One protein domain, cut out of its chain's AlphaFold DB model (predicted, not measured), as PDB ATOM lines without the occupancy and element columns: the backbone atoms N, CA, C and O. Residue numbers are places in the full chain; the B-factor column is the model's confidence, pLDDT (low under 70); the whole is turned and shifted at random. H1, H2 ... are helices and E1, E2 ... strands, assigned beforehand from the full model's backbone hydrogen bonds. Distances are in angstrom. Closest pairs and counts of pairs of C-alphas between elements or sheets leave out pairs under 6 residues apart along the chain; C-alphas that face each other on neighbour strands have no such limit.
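What this domain is: This is residues 179 to 265 of the 353 residues of the protein "THUMP domain-containing protein" of Candidatus Bathyarchaeota archaeon (UniProt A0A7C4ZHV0). A strongly twisted four-stranded sheet curls round one long helix, H1; short H2 packs on the sheet near E1, and a long loop, residues 235 to 248, links E3 to E4. The 87 printed residues, mixed in class, hold E1 H1 E2 E3 E4 H2; the antiparallel sheet runs E2 E3 E1 E4. The whole is compact, radius of gyration of the C-alphas 12.3 A, spanning 33 by 27 by 20 A.

How they stand to each other: E2, residues 207 to 214, and E3, residues 225 to 234, form a hairpin, N 211 and O 230 2.8 A apart. E1, residues 179 to 186, is antiparallel to E3, N 225 and O 184 2.8 A apart, and to E4, residues 249 to 257, N 183 and O 252 2.8 A apart. H1, residues 193 to 205, is on one face, two layers; its closest C-alphas to E2 are Glu 198 and Val 210, 5.5 A. E1, H1, E2 form a split strand-helix-strand unit, E3 between its strands, with a right-handed crossover. H2, residues 259 to 263, is on the sheet, height 8.0 A. In H1 and H2 every O i to N i+4 pair is within hydrogen-bond range.

Where its parts are: E3 is 25.1 A long, E1 22.0 A, H1 18.4 A. E1 begins at C-alpha 179 (29.271, -14.379, -31.422); H2 ends at C-alpha 263 (24.303, -22.331, -28.356).

The domain as a whole: The printed part has no cut; residues 216 to 223 have pLDDT under 70.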
ATOM      1  N   PHE A 179      29.921 -13.423 -30.537       95.44
ATOM      2  CA  PHE A 179      29.271 -14.379 -31.422       95.44
ATOM      3  C   PHE A 179      28.525 -13.666 -32.542       95.44
ATOM      4  O   PHE A 179      27.845 -12.670 -32.297       95.44
ATOM      5  N   TYR A 180      28.620 -14.209 -33.751       95.88
ATOM      6  CA  TYR A 180      27.871 -13.743 -34.912       95.88
ATOM      7  C   TYR A 180      27.248 -14.921 -35.663       95.88
ATOM      8  O   TYR A 180      27.794 -16.026 -35.686       95.88
ATOM      9  N   SER A 181      26.109 -14.666 -36.297       92.75
ATOM     10  CA  SER A 181      25.584 -15.475 -37.397       92.75
ATOM     11  C   SER A 181      25.489 -14.627 -38.648       92.75
ATOM     12  O   SER A 181      25.247 -13.429 -38.546       92.75
ATOM     13  N   GLY A 182      25.576 -15.258 -39.804       91.44
ATOM     14  CA  GLY A 182      25.251 -14.618 -41.069       91.44
ATOM     15  C   GLY A 182      25.039 -15.654 -42.154       91.44
ATOM     16  O   GLY A 182      24.973 -16.861 -41.887       91.44
ATOM     17  N   ARG A 183      24.965 -15.165 -43.382       88.81
ATOM     18  CA  ARG A 183      24.970 -15.963 -44.600       88.81
ATOM     19  C   ARG A 183      26.121 -15.541 -45.493       88.81
ATOM     20  O   ARG A 183      26.535 -14.387 -45.463       88.81
ATOM     21  N   TYR A 184      26.645 -16.486 -46.260       90.25
ATOM     22  CA  TYR A 184      27.675 -16.224 -47.251       90.25
ATOM     23  C   TYR A 184      27.253 -16.756 -48.617       90.25
ATOM     24  O   TYR A 184      26.605 -17.799 -48.705       90.25
ATOM     25  N   LEU A 185      27.653 -16.068 -49.680       84.81
ATOM     26  CA  LEU A 185      27.475 -16.480 -51.068       84.81
ATOM     27  C   LEU A 185      28.830 -16.474 -51.768       84.81
ATOM     28  O   LEU A 185      29.565 -15.493 -51.707       84.81
ATOM     29  N   VAL A 186      29.145 -17.570 -52.452       84.69
ATOM     30  CA  VAL A 186      30.406 -17.726 -53.185       84.69
ATOM     31  C   VAL A 186      30.159 -17.539 -54.676       84.69
ATOM     32  O   VAL A 186      29.287 -18.205 -55.242       84.69
ATOM     33  N   ARG A 187      30.931 -16.653 -55.315       78.56
ATOM     34  CA  ARG A 187      30.830 -16.380 -56.760       78.56
ATOM     35  C   ARG A 187      31.776 -17.234 -57.613       78.56
ATOM     36  O   ARG A 187      31.456 -17.517 -58.762       78.56
ATOM     37  N   GLU A 188      32.888 -17.707 -57.051       79.19
ATOM     38  CA  GLU A 188      33.930 -18.436 -57.795       79.19
ATOM     39  C   GLU A 188      34.385 -19.719 -57.080       79.19
ATOM     40  O   GLU A 188      34.278 -19.860 -55.861       79.19
ATOM     41  N   ARG A 189      34.872 -20.712 -57.839       74.94
ATOM     42  CA  ARG A 189      35.371 -21.979 -57.265       74.94
ATOM     43  C   ARG A 189      36.775 -21.798 -56.693       74.94
ATOM     44  O   ARG A 189      37.511 -20.920 -57.113       74.94
ATOM     45  N   GLY A 190      37.161 -22.674 -55.766       79.94
ATOM     46  CA  GLY A 190      38.502 -22.658 -55.167       79.94
ATOM     47  C   GLY A 190      38.688 -21.617 -54.059       79.94
ATOM     48  O   GLY A 190      39.742 -21.592 -53.430       79.94
ATOM     49  N   ILE A 191      37.663 -20.809 -53.763       84.12
ATOM     50  CA  ILE A 191      37.698 -19.848 -52.662       84.12
ATOM     51  C   ILE A 191      37.647 -20.571 -51.314       84.12
ATOM     52  O   ILE A 191      36.724 -21.340 -51.008       84.12
ATOM     53  N   LYS A 192      38.610 -20.243 -50.456       89.69
ATOM     54  CA  LYS A 192      38.676 -20.705 -49.073       89.69
ATOM     55  C   LYS A 192      37.817 -19.832 -48.154       89.69
ATOM     56  O   LYS A 192      38.318 -19.065 -47.341       89.69
ATOM     57  N   VAL A 193      36.499 -19.983 -48.273       89.06
ATOM     58  CA  VAL A 193      35.496 -19.187 -47.535       89.06
ATOM     59  C   VAL A 193      35.794 -19.079 -46.043       89.06
ATOM     60  O   VAL A 193      35.700 -17.999 -45.470       89.06
ATOM     61  N   LYS A 194      36.141 -20.203 -45.408       91.25
ATOM     62  CA  LYS A 194      36.388 -20.243 -43.968       91.25
ATOM     63  C   LYS A 194      37.533 -19.306 -43.563       91.25
ATOM     64  O   LYS A 194      37.348 -18.540 -42.628       91.25
ATOM     65  N   GLU A 195      38.654 -19.348 -44.286       93.44
ATOM     66  CA  GLU A 195      39.842 -18.522 -44.016       93.44
ATOM     67  C   GLU A 195      39.515 -17.029 -44.194       93.44
ATOM     68  O   GLU A 195      39.788 -16.237 -43.301       93.44
ATOM     69  N   LEU A 196      38.802 -16.659 -45.265       94.12
ATOM     70  CA  LEU A 196      38.402 -15.265 -45.515       94.12
ATOM     71  C   LEU A 196      37.460 -14.707 -44.439       94.12
ATOM     72  O   LEU A 196      37.605 -13.563 -44.010       94.12
ATOM     73  N   ILE A 197      36.490 -15.508 -43.981       94.81
ATOM     74  CA  ILE A 197      35.605 -15.101 -42.884       94.81
ATOM     75  C   ILE A 197      36.412 -14.979 -41.581       94.81
ATOM     76  O   ILE A 197      36.209 -14.026 -40.832       94.81
ATOM     77  N   GLU A 198      37.330 -15.907 -41.298       96.19
ATOM     78  CA  GLU A 198      38.201 -15.832 -40.116       96.19
ATOM     79  C   GLU A 198      39.043 -14.549 -40.124       96.19
ATOM     80  O   GLU A 198      38.970 -13.786 -39.160       96.19
ATOM     81  N   GLU A 199      39.749 -14.253 -41.217       95.94
ATOM     82  CA  GLU A 199      40.560 -13.038 -41.388       95.94
ATOM     83  C   GLU A 199      39.737 -11.753 -41.243       95.94
ATOM     84  O   GLU A 199      40.163 -10.807 -40.570       95.94
ATOM     85  N   PHE A 200      38.530 -11.730 -41.814       95.88
ATOM     86  CA  PHE A 200      37.614 -10.602 -41.690       95.88
ATOM     87  C   PHE A 200      37.289 -10.295 -40.223       95.88
ATOM     88  O   PHE A 200      37.423  -9.150 -39.780       95.88
ATOM     89  N   PHE A 201      36.889 -11.304 -39.444       96.81
ATOM     90  CA  PHE A 201      36.552 -11.107 -38.033       96.81
ATOM     91  C   PHE A 201      37.785 -10.867 -37.154       96.81
ATOM     92  O   PHE A 201      37.690 -10.082 -36.212       96.81
ATOM     93  N   ILE A 202      38.934 -11.480 -37.456       97.31
ATOM     94  CA  ILE A 202      40.198 -11.195 -36.758       97.31
ATOM     95  C   ILE A 202      40.545  -9.712 -36.906       97.31
ATOM     96  O   ILE A 202      40.781  -9.038 -35.908       97.31
ATOM     97  N   THR A 203      40.483  -9.186 -38.130       95.44
ATOM     98  CA  THR A 203      40.846  -7.794 -38.433       95.44
ATOM     99  C   THR A 203      39.872  -6.794 -37.810       95.44
ATOM    100  O   THR A 203      40.290  -5.804 -37.211       95.44
ATOM    101  N   ASN A 204      38.561  -7.049 -37.907       95.31
ATOM    102  CA  ASN A 204      37.548  -6.135 -37.367       95.31
ATOM    103  C   ASN A 204      37.569  -6.061 -35.833       95.31
ATOM    104  O   ASN A 204      37.280  -5.006 -35.272       95.31
ATOM    105  N   PHE A 205      37.898  -7.165 -35.155       96.81
ATOM    106  CA  PHE A 205      37.832  -7.247 -33.694       96.81
ATOM    107  C   PHE A 205      39.191  -7.230 -32.997       96.81
ATOM    108  O   PHE A 205      39.214  -7.251 -31.766       96.81
ATOM    109  N   ASP A 206      40.292  -7.195 -33.754       97.25
ATOM    110  CA  ASP A 206      41.656  -7.367 -33.239       97.25
ATOM    111  C   ASP A 206      41.700  -8.549 -32.252       97.25
ATOM    112  O   ASP A 206      41.874  -8.413 -31.038       97.25
ATOM    113  N   ALA A 207      41.311  -9.711 -32.780       97.06
ATOM    114  CA  ALA A 207      41.066 -10.918 -32.007       97.06
ATOM    115  C   ALA A 207      42.216 -11.913 -32.149       97.06
ATOM    116  O   ALA A 207      42.760 -12.095 -33.232       97.06
ATOM    117  N   GLU A 208      42.518 -12.626 -31.066       96.25
ATOM    118  CA  GLU A 208      43.548 -13.670 -31.061       96.25
ATOM    119  C   GLU A 208      43.219 -14.805 -32.036       96.25
ATOM    120  O   GLU A 208      44.086 -15.328 -32.731       96.25
ATOM    121  N   SER A 209      41.951 -15.220 -32.073       96.62
ATOM    122  CA  SER A 209      41.492 -16.238 -33.011       96.62
ATOM    123  C   SER A 209      39.991 -16.165 -33.245       96.62
ATOM    124  O   SER A 209      39.217 -15.630 -32.445       96.62
ATOM    125  N   VAL A 210      39.556 -16.749 -34.354       97.12
ATOM    126  CA  VAL A 210      38.147 -16.864 -34.716       97.12
ATOM    127  C   VAL A 210      37.855 -18.314 -35.071       97.12
ATOM    128  O   VAL A 210      38.631 -18.966 -35.759       97.12
ATOM    129  N   LYS A 211      36.724 -18.835 -34.590       94.44
ATOM    130  CA  LYS A 211      36.200 -20.141 -34.989       94.44
ATOM    131  C   LYS A 211      34.978 -19.951 -35.872       94.44
ATOM    132  O   LYS A 211      33.916 -19.569 -35.371       94.44
ATOM    133  N   VAL A 212      35.112 -20.295 -37.148       92.44
ATOM    134  CA  VAL A 212      33.998 -20.317 -38.103       92.44
ATOM    135  C   VAL A 212      33.423 -21.727 -38.230       92.44
ATOM    136  O   VAL A 212      34.150 -22.710 -38.382       92.44
ATOM    137  N   THR A 213      32.096 -21.828 -38.161       87.44
ATOM    138  CA  THR A 213      31.338 -23.060 -38.409       87.44
ATOM    139  C   THR A 213      30.432 -22.840 -39.613       87.44
ATOM    140  O   THR A 213      29.494 -22.046 -39.545       87.44
ATOM    141  N   LEU A 214      30.723 -23.534 -40.713       84.00
ATOM    142  CA  LEU A 214      29.913 -23.491 -41.929       84.00
ATOM    143  C   LEU A 214      28.798 -24.548 -41.861       84.00
ATOM    144  O   LEU A 214      29.046 -25.700 -41.510       84.00
ATOM    145  N   MET A 215      27.590 -24.141 -42.256       74.00
ATOM    146  CA  MET A 215      26.356 -24.918 -42.503       74.00
ATOM    147  C   MET A 215      26.445 -26.183 -43.368       74.00
ATOM    148  O   MET A 215      25.434 -26.840 -43.614       74.00
ATOM    149  N   THR A 216      27.599 -26.451 -43.960       66.81
ATOM    150  CA  THR A 216      27.681 -27.105 -45.263       66.81
ATOM    151  C   THR A 216      29.038 -27.759 -45.451       66.81
ATOM    152  O   THR A 216      30.048 -27.293 -44.926       66.81
ATOM    153  N   VAL A 217      29.025 -28.876 -46.176       51.09
ATOM    154  CA  VAL A 217      30.214 -29.675 -46.473       51.09
ATOM    155  C   VAL A 217      30.980 -29.097 -47.670       51.09
ATOM    156  O   VAL A 217      32.202 -29.179 -47.674       51.09
ATOM    157  N   ASP A 218      30.284 -28.440 -48.612       55.97
ATOM    158  CA  ASP A 218      30.857 -27.916 -49.858       55.97
ATOM    159  C   ASP A 218      30.340 -26.508 -50.175       55.97
ATOM    160  O   ASP A 218      29.139 -26.231 -50.107       55.97
ATOM    161  N   ASN A 219      31.241 -25.613 -50.584       57.22
ATOM    162  CA  ASN A 219      30.880 -24.266 -51.021       57.22
ATOM    163  C   ASN A 219      30.102 -24.335 -52.339       57.22
ATOM    164  O   ASN A 219      30.678 -24.501 -53.417       57.22
ATOM    165  N   ARG A 220      28.775 -24.219 -52.254       63.81
ATOM    166  CA  ARG A 220      27.901 -24.222 -53.426       63.81
ATOM    167  C   ARG A 220      27.866 -22.822 -54.024       63.81
ATOM    168  O   ARG A 220      27.463 -21.870 -53.364       63.81
ATOM    169  N   LEU A 221      28.291 -22.712 -55.279       61.09
ATOM    170  CA  LEU A 221      28.269 -21.446 -56.008       61.09
ATOM    171  C   LEU A 221      26.849 -20.875 -56.067       61.09
ATOM    172  O   LEU A 221      25.896 -21.616 -56.312       61.09
ATOM    173  N   TYR A 222      26.742 -19.557 -55.900       62.41
ATOM    174  CA  TYR A 222      25.503 -18.786 -56.052       62.41
ATOM    175  C   TYR A 222      24.346 -19.181 -55.118       62.41
ATOM    176  O   TYR A 222      23.211 -18.766 -55.339       62.41
ATOM    177  N   LEU A 223      24.617 -19.952 -54.061       68.75
ATOM    178  CA  LEU A 223      23.655 -20.233 -53.000       68.75
ATOM    179  C   LEU A 223      24.117 -19.571 -51.707       68.75
ATOM    180  O   LEU A 223      25.269 -19.718 -51.307       68.75
ATOM    181  N   GLU A 224      23.207 -18.854 -51.052       77.44
ATOM    182  CA  GLU A 224      23.465 -18.312 -49.725       77.44
ATOM    183  C   GLU A 224      23.449 -19.429 -48.685       77.44
ATOM    184  O   GLU A 224      22.486 -20.193 -48.575       77.44
ATOM    185  N   MET A 225      24.514 -19.512 -47.897       80.12
ATOM    186  CA  MET A 225      24.711 -20.575 -46.924       80.12
ATOM    187  C   MET A 225      24.929 -19.986 -45.528       80.12
ATOM    188  O   MET A 225      25.677 -19.020 -45.382       80.12
ATOM    189  N   PRO A 226      24.298 -20.541 -44.482       85.25
ATOM    190  CA  PRO A 226      24.446 -20.017 -43.135       85.25
ATOM    191  C   PRO A 226      25.814 -20.347 -42.533       85.25
ATOM    192  O   PRO A 226      26.371 -21.430 -42.751       85.25
ATOM    193  N   PHE A 227      26.304 -19.447 -41.686       88.88
ATOM    194  CA  PHE A 227      27.491 -19.673 -40.871       88.88
ATOM    195  C   PHE A 227      27.341 -19.113 -39.452       88.88
ATOM    196  O   PHE A 227      26.529 -18.225 -39.175       88.88
ATOM    197  N   LEU A 228      28.159 -19.654 -38.547       92.12
ATOM    198  CA  LEU A 228      28.365 -19.150 -37.194       92.12
ATOM    199  C   LEU A 228      29.818 -18.771 -36.969       92.12
ATOM    200  O   LEU A 228      30.732 -19.439 -37.455       92.12
ATOM    201  N   VAL A 229      30.011 -17.754 -36.138       95.50
ATOM    202  CA  VAL A 229      31.322 -17.258 -35.743       95.50
ATOM    203  C   VAL A 229      31.388 -17.134 -34.236       95.50
ATOM    204  O   VAL A 229      30.496 -16.566 -33.604       95.50
ATOM    205  N   LYS A 230      32.479 -17.640 -33.667       97.00
ATOM    206  CA  LYS A 230      32.909 -17.349 -32.302       97.00
ATOM    207  C   LYS A 230      34.267 -16.662 -32.360       97.00
ATOM    208  O   LYS A 230      35.260 -17.294 -32.707       97.00
ATOM    209  N   ILE A 231      34.297 -15.399 -31.972       98.06
ATOM    210  CA  ILE A 231      35.495 -14.566 -31.883       98.06
ATOM    211  C   ILE A 231      36.083 -14.752 -30.487       98.06
ATOM    212  O   ILE A 231      35.365 -14.618 -29.493       98.06
ATOM    213  N   ILE A 232      37.355 -15.122 -30.401       97.12
ATOM    214  CA  ILE A 232      38.043 -15.491 -29.163       97.12
ATOM    215  C   ILE A 232      39.058 -14.402 -28.830       97.12
ATOM    216  O   ILE A 232      39.827 -13.975 -29.683       97.12
ATOM    217  N   HIS A 233      39.024 -13.956 -27.576       96.69
ATOM    218  CA  HIS A 233      39.859 -12.878 -27.049       96.69
ATOM    219  C   HIS A 233      39.900 -11.603 -27.922       96.69
ATOM    220  O   HIS A 233      40.983 -11.131 -28.252       96.69
ATOM    221  N   PRO A 234      38.737 -11.026 -28.304       97.69
ATOM    222  CA  PRO A 234      38.710  -9.777 -29.060       97.69
ATOM    223  C   PRO A 234      39.189  -8.598 -28.208       97.69
ATOM    224  O   PRO A 234      38.791  -8.493 -27.036       97.69
ATOM    225  N   LYS A 235      39.995  -7.711 -28.799       97.50
ATOM    226  CA  LYS A 235      40.344  -6.412 -28.212       97.50
ATOM    227  C   LYS A 235      39.293  -5.345 -28.508       97.50
ATOM    228  O   LYS A 235      38.976  -4.563 -27.623       97.50
ATOM    229  N   LYS A 236      38.681  -5.361 -29.693       97.00
ATOM    230  CA  LYS A 236      37.599  -4.442 -30.088       97.00
ATOM    231  C   LYS A 236      36.219  -5.079 -29.909       97.00
ATOM    232  O   LYS A 236      36.085  -6.301 -29.889       97.00
ATOM    233  N   ARG A 237      35.170  -4.269 -29.752       94.88
ATOM    234  CA  ARG A 237      33.780  -4.721 -29.506       94.88
ATOM    235  C   ARG A 237      32.715  -3.953 -30.280       94.88
ATOM    236  O   ARG A 237      31.538  -4.326 -30.164       94.88
ATOM    237  N   GLY A 238      33.108  -2.930 -31.035       90.12
ATOM    238  CA  GLY A 238      32.213  -2.113 -31.846       90.12
ATOM    239  C   GLY A 238      31.365  -2.892 -32.872       90.12
ATOM    240  O   GLY A 238      31.587  -4.084 -33.124       90.12
ATOM    241  N   PRO A 239      30.340  -2.236 -33.445       89.69
ATOM    242  CA  PRO A 239      29.530  -2.809 -34.513       89.69
ATOM    243  C   PRO A 239      30.333  -2.953 -35.813       89.69
ATOM    244  O   PRO A 239      31.270  -2.203 -36.074       89.69
ATOM    245  N   ILE A 240      29.926  -3.904 -36.654       89.25
ATOM    246  CA  ILE A 240      30.483  -4.089 -37.998       89.25
ATOM    247  C   ILE A 240      29.618  -3.300 -38.976       89.25
ATOM    248  O   ILE A 240      28.449  -3.636 -39.161       89.25
ATOM    249  N   ASN A 241      30.194  -2.281 -39.611       78.75
ATOM    250  CA  ASN A 241      29.442  -1.409 -40.517       78.75
ATOM    251  C   ASN A 241      29.546  -1.841 -41.993       78.75
ATOM    252  O   ASN A 241      28.578  -1.686 -42.727       78.75
ATOM    253  N   ASN A 242      30.673  -2.432 -42.417       80.06
ATOM    254  CA  ASN A 242      30.916  -2.852 -43.805       80.06
ATOM    255  C   ASN A 242      31.370  -4.318 -43.861       80.06
ATOM    256  O   ASN A 242      32.450  -4.643 -43.373       80.06
ATOM    257  N   TYR A 243      30.564  -5.199 -44.463       81.62
ATOM    258  CA  TYR A 243      30.859  -6.641 -44.532       81.62
ATOM    259  C   TYR A 243      30.512  -7.306 -45.875       81.62
ATOM    260  O   TYR A 243      30.644  -8.518 -46.004       81.62
ATOM    261  N   ASN A 244      30.042  -6.546 -46.869       77.31
ATOM    262  CA  ASN A 244      29.295  -7.124 -47.989       77.31
ATOM    263  C   ASN A 244      30.128  -7.956 -48.979       77.31
ATOM    264  O   ASN A 244      29.554  -8.860 -49.568       77.31
ATOM    265  N   ASP A 245      31.423  -7.701 -49.191       85.12
ATOM    266  CA  ASP A 245      32.240  -8.477 -50.143       85.12
ATOM    267  C   ASP A 245      33.648  -8.731 -49.587       85.12
ATOM    268  O   ASP A 245      34.376  -7.796 -49.254       85.12
ATOM    269  N   LEU A 246      34.010 -10.009 -49.472       88.06
ATOM    270  CA  LEU A 246      35.306 -10.518 -49.036       88.06
ATOM    271  C   LEU A 246      35.948 -11.282 -50.197       88.06
ATOM    272  O   LEU A 246      35.971 -12.513 -50.199       88.06
ATOM    273  N   ASN A 247      36.426 -10.558 -51.212       84.31
ATOM    274  CA  ASN A 247      37.126 -11.121 -52.374       84.31
ATOM    275  C   ASN A 247      36.374 -12.306 -53.019       84.31
ATOM    276  O   ASN A 247      36.922 -13.397 -53.179       84.31
ATOM    277  N   GLY A 248      35.090 -12.112 -53.351       81.50
ATOM    278  CA  GLY A 248      34.264 -13.142 -53.998       81.50
ATOM    279  C   GLY A 248      33.416 -13.986 -53.040       81.50
ATOM    280  O   GLY A 248      32.629 -14.825 -53.501       81.50
ATOM    281  N   VAL A 249      33.519 -13.730 -51.730       87.19
ATOM    282  CA  VAL A 249      32.562 -14.183 -50.709       87.19
ATOM    283  C   VAL A 249      31.717 -13.002 -50.257       87.19
ATOM    284  O   VAL A 249      32.189 -12.115 -49.554       87.19
ATOM    285  N   VAL A 250      30.443 -13.006 -50.623       89.69
ATOM    286  CA  VAL A 250      29.495 -11.966 -50.214       89.69
ATOM    287  C   VAL A 250      28.865 -12.367 -48.893       89.69
ATOM    288  O   VAL A 250      28.298 -13.457 -48.817       89.69
ATOM    289  N   LEU A 251      28.938 -11.517 -47.866       92.75
ATOM    290  CA  LEU A 251      28.246 -11.763 -46.598       92.75
ATOM    291  C   LEU A 251      26.915 -11.007 -46.541       92.75
ATOM    292  O   LEU A 251      26.825  -9.842 -46.924       92.75
ATOM    293  N   SER A 252      25.887 -11.660 -46.009       90.19
ATOM    294  CA  SER A 252      24.544 -11.113 -45.810       90.19
ATOM    295  C   SER A 252      23.976 -11.527 -44.445       90.19
ATOM    296  O   SER A 252      24.517 -12.398 -43.760       90.19
ATOM    297  N   GLU A 253      22.905 -10.857 -44.003       89.62
ATOM    298  CA  GLU A 253      22.193 -11.143 -42.740       89.62
ATOM    299  C   GLU A 253      23.088 -11.215 -41.484       89.62
ATOM    300  O   GLU A 253      22.839 -12.004 -40.565       89.62
ATOM    301  N   LEU A 254      24.153 -10.407 -41.428       93.50
ATOM    302  CA  LEU A 254      25.104 -10.480 -40.330       93.50
ATOM    303  C   LEU A 254      24.489  -9.944 -39.029       93.50
ATOM    304  O   LEU A 254      24.117  -8.778 -38.922       93.50
ATOM    305  N   LYS A 255      24.390 -10.809 -38.019       92.81
ATOM    306  CA  LYS A 255      23.740 -10.520 -36.737       92.81
ATOM    307  C   LYS A 255      24.618 -10.952 -35.568       92.81
ATOM    308  O   LYS A 255      25.012 -12.118 -35.485       92.81
ATOM    309  N   ARG A 256      24.864 -10.035 -34.627       94.81
ATOM    310  CA  ARG A 256      25.494 -10.343 -33.333       94.81
ATOM    311  C   ARG A 256      24.544 -11.191 -32.487       94.81
ATOM    312  O   ARG A 256      23.354 -10.894 -32.404       94.81
ATOM    313  N   LEU A 257      25.071 -12.237 -31.863       92.88
ATOM    314  CA  LEU A 257      24.317 -13.168 -31.028       92.88
ATOM    315  C   LEU A 257      24.760 -13.075 -29.567       92.88
ATOM    316  O   LEU A 257      25.944 -12.908 -29.263       92.88
ATOM    317  N   SER A 258      23.816 -13.277 -28.656       91.50
ATOM    318  CA  SER A 258      24.119 -13.635 -27.273       91.50
ATOM    319  C   SER A 258      24.715 -15.044 -27.194       91.50
ATOM    320  O   SER A 258      24.543 -15.887 -28.079       91.50
ATOM    321  N   ARG A 259      25.384 -15.352 -26.078       88.06
ATOM    322  CA  ARG A 259      25.921 -16.699 -25.825       88.06
ATOM    323  C   ARG A 259      24.835 -17.780 -25.851       88.06
ATOM    324  O   ARG A 259      25.117 -18.900 -26.270       88.06
ATOM    325  N   LYS A 260      23.629 -17.455 -25.373       87.19
ATOM    326  CA  LYS A 260      22.480 -18.367 -25.385       87.19
ATOM    327  C   LYS A 260      22.015 -18.611 -26.819       87.19
ATOM    328  O   LYS A 260      22.001 -19.754 -27.250       87.19
ATOM    329  N   GLU A 261      21.776 -17.544 -27.584       88.62
ATOM    330  CA  GLU A 261      21.399 -17.658 -28.999       88.62
ATOM    331  C   GLU A 261      22.429 -18.438 -29.817       88.62
ATOM    332  O   GLU A 261      22.035 -19.225 -30.661       88.62
ATOM    333  N   TYR A 262      23.732 -18.254 -29.573       87.06
ATOM    334  CA  TYR A 262      24.780 -19.009 -30.270       87.06
ATOM    335  C   TYR A 262      24.717 -20.517 -29.986       87.06
ATOM    336  O   TYR A 262      24.955 -21.318 -30.886       87.06
ATOM    337  N   LYS A 263      24.419 -20.915 -28.741       81.25
ATOM    338  CA  LYS A 263      24.303 -22.331 -28.356       81.25
ATOM    339  C   LYS A 263      23.029 -22.974 -28.893       81.25
ATOM    340  O   LYS A 263      23.080 -24.113 -29.341       81.25
ATOM    341  N   ASP A 264      21.932 -22.228 -28.857       78.94
ATOM    342  CA  ASP A 264      20.596 -22.712 -29.207       78.94
ATOM    343  C   ASP A 264      20.284 -22.501 -30.703       78.94
ATOM    344  O   ASP A 264      19.162 -22.736 -31.150       78.94
ATOM    345  N   LYS A 265      21.247 -22.005 -31.498       72.81
ATOM    346  CA  LYS A 265      21.011 -21.649 -32.899       72.81
ATOM    347  C   LYS A 265      20.738 -22.893 -33.739       72.81
ATOM    348  O   LYS A 265      21.650 -23.636 -34.097       72.81
TER     349      LYS A 265